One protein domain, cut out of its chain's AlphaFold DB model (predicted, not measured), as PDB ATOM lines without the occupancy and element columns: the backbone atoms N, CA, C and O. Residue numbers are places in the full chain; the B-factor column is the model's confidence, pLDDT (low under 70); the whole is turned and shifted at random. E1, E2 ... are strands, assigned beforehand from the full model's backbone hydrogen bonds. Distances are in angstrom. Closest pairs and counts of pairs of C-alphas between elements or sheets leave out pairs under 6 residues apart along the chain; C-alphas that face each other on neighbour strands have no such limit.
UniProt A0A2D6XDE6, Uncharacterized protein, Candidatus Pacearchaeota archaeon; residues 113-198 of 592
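Overview. This is residues 113 to 198 of the 592 residues of an uncharacterized protein of Candidatus Pacearchaeota archaeon (UniProt A0A2D6XDE6). Little regular structure: one twisted sheet of six strands side by side, with a long tail, residues 174 to 198, running off beyond edge strand E6 and folding back near its end; residues 188 to 193 stick out. The printed part has 86 residues, no named helix, and strands E1 to E6, in that order along the chain and across the mixed sheet. It is all strand, with 32 residues in named strands, loose, with a radius of gyration of the C-alphas of 16.7 A, and spans 55 by 33 by 26 A.

Along the chain. E1, residues 118 to 124, begins at C-alpha 118 (184.620, 165.323, 137.833) and is 17.0 A long. E2, residues 128 to 135, 17.2 A, bends by 63 degrees at residue 132. E3 is residues 140 to 145, 16.5 A; E4 150 to 154; E5 160 to 162; E6 171 to 173, ending at C-alpha 173 (174.912, 168.461, 158.925).

Arrangement. E1 to E5 form a meander, each strand the antiparallel neighbour of the one before, in successive hairpins. Within hydrogen-bond range are N 121 and O 132, 2.9 A; N 133 and O 142, 3.0 A; N 143 and O 152, 2.9 A; N 161 and O 153, 2.9 A. E5 and E6 are parallel, at 8 degrees, with N 162 and O 172 2.8 A apart.

Size, cuts and confidence. The farthest C-alphas, of Gly 114 and Lys 191, are 55.2 A apart. The printed part has no cut, no link between strands is long, and no printed residue is under 70.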
ATOM      1  N   GLY A 113     189.471 168.623 133.855       93.44
ATOM      2  CA  GLY A 113     188.507 167.654 133.325       93.44
ATOM      3  C   GLY A 113     187.651 168.237 132.201       93.44
ATOM      4  O   GLY A 113     187.716 169.427 131.903       93.44
ATOM      5  N   GLY A 114     186.822 167.396 131.577       94.94
ATOM      6  CA  GLY A 114     185.773 167.876 130.672       94.94
ATOM      7  C   GLY A 114     184.703 168.679 131.423       94.94
ATOM      8  O   GLY A 114     184.507 168.475 132.618       94.94
ATOM      9  N   THR A 115     183.969 169.545 130.720       93.38
ATOM     10  CA  THR A 115     183.034 170.523 131.320       93.38
ATOM     11  C   THR A 115     181.900 169.913 132.148       93.38
ATOM     12  O   THR A 115     181.296 170.612 132.947       93.38
ATOM     13  N   THR A 116     181.599 168.623 131.984       94.38
ATOM     14  CA  THR A 116     180.576 167.908 132.769       94.38
ATOM     15  C   THR A 116     181.148 166.817 133.674       94.38
ATOM     16  O   THR A 116     180.388 166.121 134.340       94.38
ATOM     17  N   GLN A 117     182.468 166.614 133.674       94.69
ATOM     18  CA  GLN A 117     183.111 165.489 134.351       94.69
ATOM     19  C   GLN A 117     183.808 165.947 135.625       94.69
ATOM     20  O   GLN A 117     184.429 167.006 135.654       94.69
ATOM     21  N   ASP A 118     183.783 165.110 136.657       94.38
ATOM     22  CA  ASP A 118     184.620 165.323 137.833       94.38
ATOM     23  C   ASP A 118     186.107 165.165 137.480       94.38
ATOM     24  O   ASP A 118     186.499 164.228 136.771       94.38
ATOM     25  N   CYS A 119     186.955 166.006 138.060       96.25
ATOM     26  CA  CYS A 119     188.407 165.860 138.021       96.25
ATOM     27  C   CYS A 119     188.983 165.890 139.446       96.25
ATOM     28  O   CYS A 119     188.370 166.452 140.348       96.25
ATOM     29  N   GLY A 120     190.116 165.223 139.694       96.31
ATOM     30  CA  GLY A 120     190.724 165.220 141.028       96.31
ATOM     31  C   GLY A 120     191.651 164.046 141.327       96.31
ATOM     32  O   GLY A 120     192.077 163.318 140.428       96.31
ATOM     33  N   ILE A 121     191.936 163.863 142.616       96.94
ATOM     34  CA  ILE A 121     192.894 162.896 143.163       96.94
ATOM     35  C   ILE A 121     192.132 161.696 143.731       96.94
ATOM     36  O   ILE A 121     191.157 161.857 144.468       96.94
ATOM     37  N   ARG A 122     192.568 160.479 143.392       96.06
ATOM     38  CA  ARG A 122     191.933 159.222 143.820       96.06
ATOM     39  C   ARG A 122     192.811 158.475 144.817       96.06
ATOM     40  O   ARG A 122     194.018 158.387 144.632       96.06
ATOM     41  N   PHE A 123     192.172 157.858 145.804       97.38
ATOM     42  CA  PHE A 123     192.804 157.014 146.813       97.38
ATOM     43  C   PHE A 123     192.259 155.592 146.694       97.38
ATOM     44  O   PHE A 123     191.043 155.395 146.603       97.38
ATOM     45  N   GLY A 124     193.132 154.585 146.690       96.38
ATOM     46  CA  GLY A 124     192.707 153.202 146.496       96.38
ATOM     47  C   GLY A 124     193.792 152.164 146.753       96.38
ATOM     48  O   GLY A 124     194.975 152.477 146.774       96.38
ATOM     49  N   ASN A 125     193.364 150.917 146.937       95.94
ATOM     50  CA  ASN A 125     194.216 149.754 147.213       95.94
ATOM     51  C   ASN A 125     193.832 148.549 146.330       95.94
ATOM     52  O   ASN A 125     193.663 147.432 146.811       95.94
ATOM     53  N   GLY A 126     193.623 148.799 145.034       92.81
ATOM     54  CA  GLY A 126     193.030 147.846 144.079       92.81
ATOM     55  C   GLY A 126     191.535 148.082 143.829       92.81
ATOM     56  O   GLY A 126     190.984 147.590 142.850       92.81
ATOM     57  N   VAL A 127     190.899 148.906 144.666       93.81
ATOM     58  CA  VAL A 127     189.572 149.508 144.461       93.81
ATOM     59  C   VAL A 127     189.607 150.979 144.887       93.81
ATOM     60  O   VAL A 127     190.488 151.378 145.652       93.81
ATOM     61  N   LEU A 128     188.654 151.790 144.420       95.12
ATOM     62  CA  LEU A 128     188.505 153.175 144.879       95.12
ATOM     63  C   LEU A 128     188.042 153.186 146.346       95.12
ATOM     64  O   LEU A 128     186.953 152.706 146.646       95.12
ATOM     65  N   GLN A 129     188.850 153.751 147.240       97.56
ATOM     66  CA  GLN A 129     188.526 153.928 148.662       97.56
ATOM     67  C   GLN A 129     187.986 155.329 148.954       97.56
ATOM     68  O   GLN A 129     187.156 155.500 149.844       97.56
ATOM     69  N   GLY A 130     188.412 156.324 148.178       97.75
ATOM     70  CA  GLY A 130     187.946 157.699 148.285       97.75
ATOM     71  C   GLY A 130     188.551 158.581 147.202       97.75
ATOM     72  O   GLY A 130     189.418 158.150 146.439       97.75
ATOM     73  N   LYS A 131     188.094 159.825 147.119       97.12
ATOM     74  CA  LYS A 131     188.656 160.835 146.215       97.12
ATOM     75  C   LYS A 131     188.409 162.236 146.762       97.12
ATOM     76  O   LYS A 131     187.437 162.455 147.486       97.12
ATOM     77  N   ILE A 132     189.266 163.165 146.362       97.88
ATOM     78  CA  ILE A 132     188.995 164.603 146.409       97.88
ATOM     79  C   ILE A 132     188.760 165.020 144.964       97.88
ATOM     80  O   ILE A 132     189.608 164.748 144.113       97.88
ATOM     81  N   ALA A 133     187.605 165.606 144.668       96.81
ATOM     82  CA  ALA A 133     187.232 165.929 143.299       96.81
ATOM     83  C   ALA A 133     186.505 167.266 143.196       96.81
ATOM     84  O   ALA A 133     185.682 167.593 144.045       96.81
ATOM     85  N   TYR A 134     186.772 167.987 142.115       97.88
ATOM     86  CA  TYR A 134     185.964 169.114 141.681       97.88
ATOM     87  C   TYR A 134     184.940 168.622 140.658       97.88
ATOM     88  O   TYR A 134     185.303 167.963 139.678       97.88
ATOM     89  N   SER A 135     183.664 168.912 140.894       95.94
ATOM     90  CA  SER A 135     182.574 168.576 139.986       95.94
ATOM     91  C   SER A 135     182.301 169.743 139.049       95.94
ATOM     92  O   SER A 135     181.643 170.700 139.438       95.94
ATOM     93  N   ASN A 136     182.773 169.654 137.802       95.44
ATOM     94  CA  ASN A 136     182.611 170.733 136.817       95.44
ATOM     95  C   ASN A 136     181.148 170.957 136.389       95.44
ATOM     96  O   ASN A 136     180.797 172.045 135.962       95.44
ATOM     97  N   ASN A 137     180.280 169.947 136.517       94.00
ATOM     98  CA  ASN A 137     178.852 170.104 136.214       94.00
ATOM     99  C   ASN A 137     178.074 170.812 137.337       94.00
ATOM    100  O   ASN A 137     177.020 171.384 137.083       94.00
ATOM    101  N   GLY A 138     178.541 170.688 138.582       92.44
ATOM    102  CA  GLY A 138     177.868 171.234 139.764       92.44
ATOM    103  C   GLY A 138     178.602 172.400 140.418       92.44
ATOM    104  O   GLY A 138     178.132 172.877 141.445       92.44
ATOM    105  N   ASP A 139     179.753 172.799 139.869       96.19
ATOM    106  CA  ASP A 139     180.678 173.787 140.430       96.19
ATOM    107  C   ASP A 139     180.934 173.581 141.932       96.19
ATOM    108  O   ASP A 139     180.821 174.497 142.739       96.19
ATOM    109  N   ALA A 140     181.243 172.335 142.311       97.38
ATOM    110  CA  ALA A 140     181.347 171.925 143.710       97.38
ATOM    111  C   ALA A 140     182.648 171.171 144.008       97.38
ATOM    112  O   ALA A 140     183.043 170.271 143.262       97.38
ATOM    113  N   MET A 141     183.273 171.475 145.145       98.25
ATOM    114  CA  MET A 141     184.421 170.735 145.676       98.25
ATOM    115  C   MET A 141     183.940 169.631 146.617       98.25
ATOM    116  O   MET A 141     183.201 169.904 147.559       98.25
ATOM    117  N   LYS A 142     184.357 168.383 146.383       97.75
ATOM    118  CA  LYS A 142     183.753 167.197 147.000       97.75
ATOM    119  C   LYS A 142     184.772 166.226 147.582       97.75
ATOM    120  O   LYS A 142     185.822 165.957 146.992       97.75
ATOM    121  N   PHE A 143     184.397 165.623 148.706       98.44
ATOM    122  CA  PHE A 143     185.187 164.639 149.439       98.44
ATOM    123  C   PHE A 143     184.409 163.332 149.573       98.44
ATOM    124  O   PHE A 143     183.264 163.306 150.034       98.44
ATOM    125  N   TYR A 144     185.061 162.235 149.196       97.81
ATOM    126  CA  TYR A 144     184.464 160.906 149.147       97.81
ATOM    127  C   TYR A 144     185.263 159.911 149.981       97.81
ATOM    128  O   TYR A 144     186.494 159.887 149.909       97.81
ATOM    129  N   THR A 145     184.564 159.038 150.707       97.44
ATOM    130  CA  THR A 145     185.165 157.907 151.433       97.44
ATOM    131  C   THR A 145     184.311 156.658 151.291       97.44
ATOM    132  O   THR A 145     183.116 156.753 151.045       97.44
ATOM    133  N   ASN A 146     184.900 155.476 151.490       95.88
ATOM    134  CA  ASN A 146     184.235 154.191 151.274       95.88
ATOM    135  C   ASN A 146     183.638 154.093 149.853       95.88
ATOM    136  O   ASN A 146     182.435 153.874 149.674       95.88
ATOM    137  N   GLY A 147     184.483 154.341 148.847       94.56
ATOM    138  CA  GLY A 147     184.120 154.309 147.430       94.56
ATOM    139  C   GLY A 147     183.664 155.660 146.883       94.56
ATOM    140  O   GLY A 147     184.347 156.668 147.042       94.56
ATOM    141  N   SER A 148     182.508 155.674 146.210       92.06
ATOM    142  CA  SER A 148     181.923 156.873 145.566       92.06
ATOM    143  C   SER A 148     180.911 157.597 146.456       92.06
ATOM    144  O   SER A 148     180.010 158.285 145.992       92.06
ATOM    145  N   ASN A 149     181.053 157.399 147.754       93.75
ATOM    146  CA  ASN A 149     180.145 157.852 148.781       93.75
ATOM    147  C   ASN A 149     180.538 159.272 149.203       93.75
ATOM    148  O   ASN A 149     181.576 159.468 149.841       93.75
ATOM    149  N   GLU A 150     179.733 160.259 148.815       95.69
ATOM    150  CA  GLU A 150     179.971 161.656 149.174       95.69
ATOM    151  C   GLU A 150     179.811 161.848 150.690       95.69
ATOM    152  O   GLU A 150     178.944 161.238 151.325       95.69
ATOM    153  N   ARG A 151     180.705 162.635 151.291       97.06
ATOM    154  CA  ARG A 151     180.707 162.913 152.736       97.06
ATOM    155  C   ARG A 151     180.669 164.391 153.049       97.06
ATOM    156  O   ARG A 151     180.027 164.773 154.020       97.06
ATOM    157  N   LEU A 152     181.368 165.186 152.251       98.31
ATOM    158  CA  LEU A 152     181.422 166.628 152.389       98.31
ATOM    159  C   LEU A 152     181.447 167.253 151.002       98.31
ATOM    160  O   LEU A 152     182.184 166.777 150.131       98.31
ATOM    161  N   GLN A 153     180.698 168.336 150.830       97.88
ATOM    162  CA  GLN A 153     180.839 169.213 149.679       97.88
ATOM    163  C   GLN A 153     180.853 170.683 150.089       97.88
ATOM    164  O   GLN A 153     180.238 171.056 151.086       97.88
ATOM    165  N   ILE A 154     181.539 171.494 149.288       98.69
ATOM    166  CA  ILE A 154     181.322 172.937 149.184       98.69
ATOM    167  C   ILE A 154     180.653 173.145 147.832       98.69
ATOM    168  O   ILE A 154     181.254 172.802 146.808       98.69
ATOM    169  N   ASP A 155     179.408 173.605 147.829       97.94
ATOM    170  CA  ASP A 155     178.658 173.805 146.591       97.94
ATOM    171  C   ASP A 155     179.020 175.119 145.882       97.94
ATOM    172  O   ASP A 155     179.846 175.908 146.350       97.94
ATOM    173  N   SER A 156     178.377 175.362 144.743       97.50
ATOM    174  CA  SER A 156     178.598 176.549 143.916       97.50
ATOM    175  C   SER A 156     178.159 177.865 144.566       97.50
ATOM    176  O   SER A 156     178.566 178.936 144.116       97.50
ATOM    177  N   SER A 157     177.354 177.799 145.631       97.81
ATOM    178  CA  SER A 157     176.955 178.953 146.444       97.81
ATOM    179  C   SER A 157     177.891 179.180 147.637       97.81
ATOM    180  O   SER A 157     177.759 180.182 148.337       97.81
ATOM    181  N   GLY A 158     178.858 178.283 147.856       98.19
ATOM    182  CA  GLY A 158     179.798 178.326 148.974       98.19
ATOM    183  C   GLY A 158     179.283 177.663 150.253       98.19
ATOM    184  O   GLY A 158     179.935 177.783 151.291       98.19
ATOM    185  N   ASN A 159     178.150 176.956 150.204       98.69
ATOM    186  CA  ASN A 159     177.596 176.257 151.359       98.69
ATOM    187  C   ASN A 159     178.310 174.921 151.584       98.69
ATOM    188  O   ASN A 159     178.591 174.174 150.643       98.69
ATOM    189  N   VAL A 160     178.566 174.594 152.850       98.81
ATOM    190  CA  VAL A 160     179.179 173.336 153.275       98.81
ATOM    191  C   VAL A 160     178.095 172.337 153.664       98.81
ATOM    192  O   VAL A 160     177.402 172.502 154.666       98.81
ATOM    193  N   GLY A 161     177.984 171.256 152.902       98.25
ATOM    194  CA  GLY A 161     177.140 170.115 153.244       98.25
ATOM    195  C   GLY A 161     177.969 168.990 153.847       98.25
ATOM    196  O   GLY A 161     178.911 168.521 153.211       98.25
ATOM    197  N   ILE A 162     177.614 168.518 155.042       98.25
ATOM    198  CA  ILE A 162     178.135 167.274 155.621       98.25
ATOM    199  C   ILE A 162     177.050 166.214 155.493       98.25
ATOM    200  O   ILE A 162     176.021 166.261 156.167       98.25
ATOM    201  N   ASN A 163     177.309 165.247 154.611       96.81
ATOM    202  CA  ASN A 163     176.414 164.139 154.288       96.81
ATOM    203  C   ASN A 163     175.034 164.595 153.740       96.81
ATOM    204  O   ASN A 163     174.046 163.867 153.820       96.81
ATOM    205  N   THR A 164     175.010 165.779 153.117       95.81
ATOM    206  CA  THR A 164     173.958 166.309 152.233       95.81
ATOM    207  C   THR A 164     174.615 166.855 150.966       95.81
ATOM    208  O   THR A 164     175.723 167.389 151.020       95.81
ATOM    209  N   THR A 165     173.937 166.713 149.831       94.31
ATOM    210  CA  THR A 165     174.391 167.211 148.522       94.31
ATOM    211  C   THR A 165     173.715 168.525 148.124       94.31
ATOM    212  O   THR A 165     173.926 169.032 147.021       94.31
ATOM    213  N   SER A 166     172.831 169.048 148.972       94.25
ATOM    214  CA  SER A 166     172.046 170.257 148.710       94.25
ATOM    215  C   SER A 166     171.832 171.001 150.028       94.25
ATOM    216  O   SER A 166     170.734 170.947 150.567       94.25
ATOM    217  N   PRO A 167     172.899 171.586 150.602       97.25
ATOM    218  CA  PRO A 167     172.802 172.293 151.870       97.25
ATOM    219  C   PRO A 167     171.944 173.565 151.744       97.25
ATOM    220  O   PRO A 167     172.207 174.409 150.885       97.25
ATOM    221  N   ASP A 168     170.968 173.732 152.636       95.75
ATOM    222  CA  ASP A 168     170.053 174.889 152.647       95.75
ATOM    223  C   ASP A 168     170.685 176.154 153.266       95.75
ATOM    224  O   ASP A 168     170.158 177.263 153.144       95.75
ATOM    225  N   SER A 169     171.822 176.011 153.953       96.56
ATOM    226  CA  SER A 169     172.543 177.106 154.614       96.56
ATOM    227  C   SER A 169     174.059 176.899 154.571       96.56
ATOM    228  O   SER A 169     174.534 175.850 154.140       96.56
ATOM    229  N   LEU A 170     174.828 177.888 155.050       98.19
ATOM    230  CA  LEU A 170     176.297 177.881 154.989       98.19
ATOM    231  C   LEU A 170     176.934 176.607 155.565       98.19
ATOM    232  O   LEU A 170     177.979 176.180 155.080       98.19
ATOM    233  N   LEU A 171     176.322 176.010 156.588       98.12
ATOM    234  CA  LEU A 171     176.705 174.702 157.104       98.12
ATOM    235  C   LEU A 171     175.453 173.886 157.414       98.12
ATOM    236  O   LEU A 171     174.689 174.239 158.310       98.12
ATOM    237  N   GLU A 172     175.305 172.747 156.747       97.94
ATOM    238  CA  GLU A 172     174.283 171.756 157.073       97.94
ATOM    239  C   GLU A 172     174.930 170.407 157.398       97.94
ATOM    240  O   GLU A 172     175.737 169.881 156.629       97.94
ATOM    241  N   VAL A 173     174.549 169.828 158.537       97.75
ATOM    242  CA  VAL A 173     174.912 168.461 158.925       97.75
ATOM    243  C   VAL A 173     173.662 167.603 158.841       97.75
ATOM    244  O   VAL A 173     172.721 167.806 159.604       97.75
ATOM    245  N   SER A 174     173.659 166.635 157.927       96.50
ATOM    246  CA  SER A 174     172.474 165.834 157.630       96.50
ATOM    247  C   SER A 174     172.746 164.340 157.718       96.50
ATOM    248  O   SER A 174     173.845 163.848 157.445       96.50
ATOM    249  N   LYS A 175     171.724 163.573 158.097       95.38
ATOM    250  CA  LYS A 175     171.794 162.115 158.140       95.38
ATOM    251  C   LYS A 175     170.431 161.501 157.859       95.38
ATOM    252  O   LYS A 175     169.464 161.774 158.554       95.38
ATOM    253  N   ALA A 176     170.376 160.629 156.853       91.00
ATOM    254  CA  ALA A 176     169.135 159.968 156.451       91.00
ATOM    255  C   ALA A 176     168.704 158.835 157.404       91.00
ATOM    256  O   ALA A 176     167.521 158.521 157.494       91.00
ATOM    257  N   ALA A 177     169.656 158.192 158.090       91.50
ATOM    258  CA  ALA A 177     169.394 157.095 159.019       91.50
ATOM    259  C   ALA A 177     170.148 157.307 160.343       91.50
ATOM    260  O   ALA A 177     171.383 157.305 160.362       91.50
ATOM    261  N   GLY A 178     169.399 157.450 161.439       92.88
ATOM    262  CA  GLY A 178     169.908 157.821 162.765       92.88
ATOM    263  C   GLY A 178     169.965 159.336 162.975       92.88
ATOM    264  O   GLY A 178     169.512 160.095 162.123       92.88
ATOM    265  N   ASP A 179     170.541 159.764 164.096       95.69
ATOM    266  CA  ASP A 179     170.589 161.179 164.471       95.69
ATOM    267  C   ASP A 179     171.731 161.919 163.757       95.69
ATOM    268  O   ASP A 179     172.852 161.408 163.633       95.69
ATOM    269  N   ALA A 180     171.448 163.137 163.292       96.06
ATOM    270  CA  ALA A 180     172.471 164.096 162.898       96.06
ATOM    271  C   ALA A 180     172.963 164.823 164.160       96.06
ATOM    272  O   ALA A 180     172.190 165.513 164.821       96.06
ATOM    273  N   GLU A 181     174.235 164.642 164.516       95.81
ATOM    274  CA  GLU A 181     174.818 165.179 165.750       95.81
ATOM    275  C   GLU A 181     175.998 166.107 165.441       95.81
ATOM    276  O   GLU A 181     176.877 165.776 164.644       95.81
ATOM    277  N   VAL A 182     176.040 167.246 166.137       96.19
ATOM    278  CA  VAL A 182     177.229 168.096 166.254       96.19
ATOM    279  C   VAL A 182     177.742 167.991 167.690       96.19
ATOM    280  O   VAL A 182     177.205 168.622 168.599       96.19
ATOM    281  N   LEU A 183     178.780 167.180 167.906       96.69
ATOM    282  CA  LEU A 183     179.392 166.973 169.221       96.69
ATOM    283  C   LEU A 183     180.561 167.944 169.447       96.69
ATOM    284  O   LEU A 183     181.531 167.942 168.688       96.69
ATOM    285  N   VAL A 184     180.511 168.720 170.535       96.88
ATOM    286  CA  VAL A 184     181.597 169.622 170.959       96.88
ATOM    287  C   VAL A 184     182.187 169.126 172.282       96.88
ATOM    288  O   VAL A 184     181.600 169.324 173.344       96.88
ATOM    289  N   SER A 185     183.359 168.488 172.227       96.44
ATOM    290  CA  SER A 185     183.997 167.840 173.385       96.44
ATOM    291  C   SER A 185     185.275 168.546 173.836       96.44
ATOM    292  O   SER A 185     186.056 169.034 173.023       96.44
ATOM    293  N   CYS A 186     185.527 168.535 175.148       95.38
ATOM    294  CA  CYS A 186     186.781 168.980 175.753       95.38
ATOM    295  C   CYS A 186     187.203 167.993 176.850       95.38
ATOM    296  O   CYS A 186     186.510 167.856 177.857       95.38
ATOM    297  N   TYR A 187     188.348 167.333 176.674       95.69
ATOM    298  CA  TYR A 187     188.948 166.446 177.675       95.69
ATOM    299  C   TYR A 187     190.104 167.176 178.360       95.69
ATOM    300  O   TYR A 187     191.192 167.280 177.797       95.69
ATOM    301  N   HIS A 188     189.852 167.737 179.543       96.00
ATOM    302  CA  HIS A 188     190.825 168.560 180.264       96.00
ATOM    303  C   HIS A 188     190.578 168.512 181.783       96.00
ATOM    304  O   HIS A 188     189.438 168.358 182.213       96.00
ATOM    305  N   ASP A 189     191.626 168.647 182.601       94.19
ATOM    306  CA  ASP A 189     191.577 168.511 184.071       94.19
ATOM    307  C   ASP A 189     191.519 169.851 184.833       94.19
ATOM    308  O   ASP A 189     191.155 169.897 186.008       94.19
ATOM    309  N   THR A 190     191.841 170.969 184.178       94.81
ATOM    310  CA  THR A 190     191.677 172.311 184.766       94.81
ATOM    311  C   THR A 190     190.285 172.910 184.547       94.81
ATOM    312  O   THR A 190     189.675 172.725 183.497       94.81
ATOM    313  N   LYS A 191     189.847 173.758 185.490       91.88
ATOM    314  CA  LYS A 191     188.577 174.511 185.434       91.88
ATOM    315  C   LYS A 191     188.511 175.586 184.332       91.88
ATOM    316  O   LYS A 191     187.443 176.147 184.118       91.88
ATOM    317  N   ALA A 192     189.631 175.922 183.688       93.50
ATOM    318  CA  ALA A 192     189.716 177.030 182.729       93.50
ATOM    319  C   ALA A 192     189.343 176.638 181.284       93.50
ATOM    320  O   ALA A 192     189.116 177.518 180.453       93.50
ATOM    321  N   THR A 193     189.259 175.340 180.982       96.06
ATOM    322  CA  THR A 193     189.038 174.820 179.623       96.06
ATOM    323  C   THR A 193     187.647 174.191 179.527       96.06
ATOM    324  O   THR A 193     187.240 173.451 180.419       96.06
ATOM    325  N   THR A 194     186.883 174.499 178.475       95.69
ATOM    326  CA  THR A 194     185.472 174.084 178.344       95.69
ATOM    327  C   THR A 194     185.053 174.022 176.866       95.69
ATOM    328  O   THR A 194     185.598 174.798 176.072       95.69
ATOM    329  N   PRO A 195     184.119 173.136 176.460       96.25
ATOM    330  CA  PRO A 195     183.535 173.187 175.121       96.25
ATOM    331  C   PRO A 195     182.618 174.411 174.989       96.25
ATOM    332  O   PRO A 195     181.959 174.807 175.949       96.25
ATOM    333  N   LYS A 196     182.579 175.040 173.809       96.12
ATOM    334  CA  LYS A 196     181.815 176.278 173.586       96.12
ATOM    335  C   LYS A 196     181.141 176.285 172.222       96.12
ATOM    336  O   LYS A 196     181.743 175.889 171.231       96.12
ATOM    337  N   ILE A 197     179.935 176.842 172.189       96.00
ATOM    338  CA  ILE A 197     179.315 177.414 170.993       96.00
ATOM    339  C   ILE A 197     179.275 178.922 171.238       96.00
ATOM    340  O   ILE A 197     178.887 179.363 172.319       96.00
ATOM    341  N   THR A 198     179.759 179.724 170.290       96.81
ATOM    342  CA  THR A 198     179.877 181.178 170.461       96.81
ATOM    343  C   THR A 198     179.282 181.893 169.264       96.81
ATOM    344  O   THR A 198     179.795 181.783 168.155       96.81
TER     345      THR A 198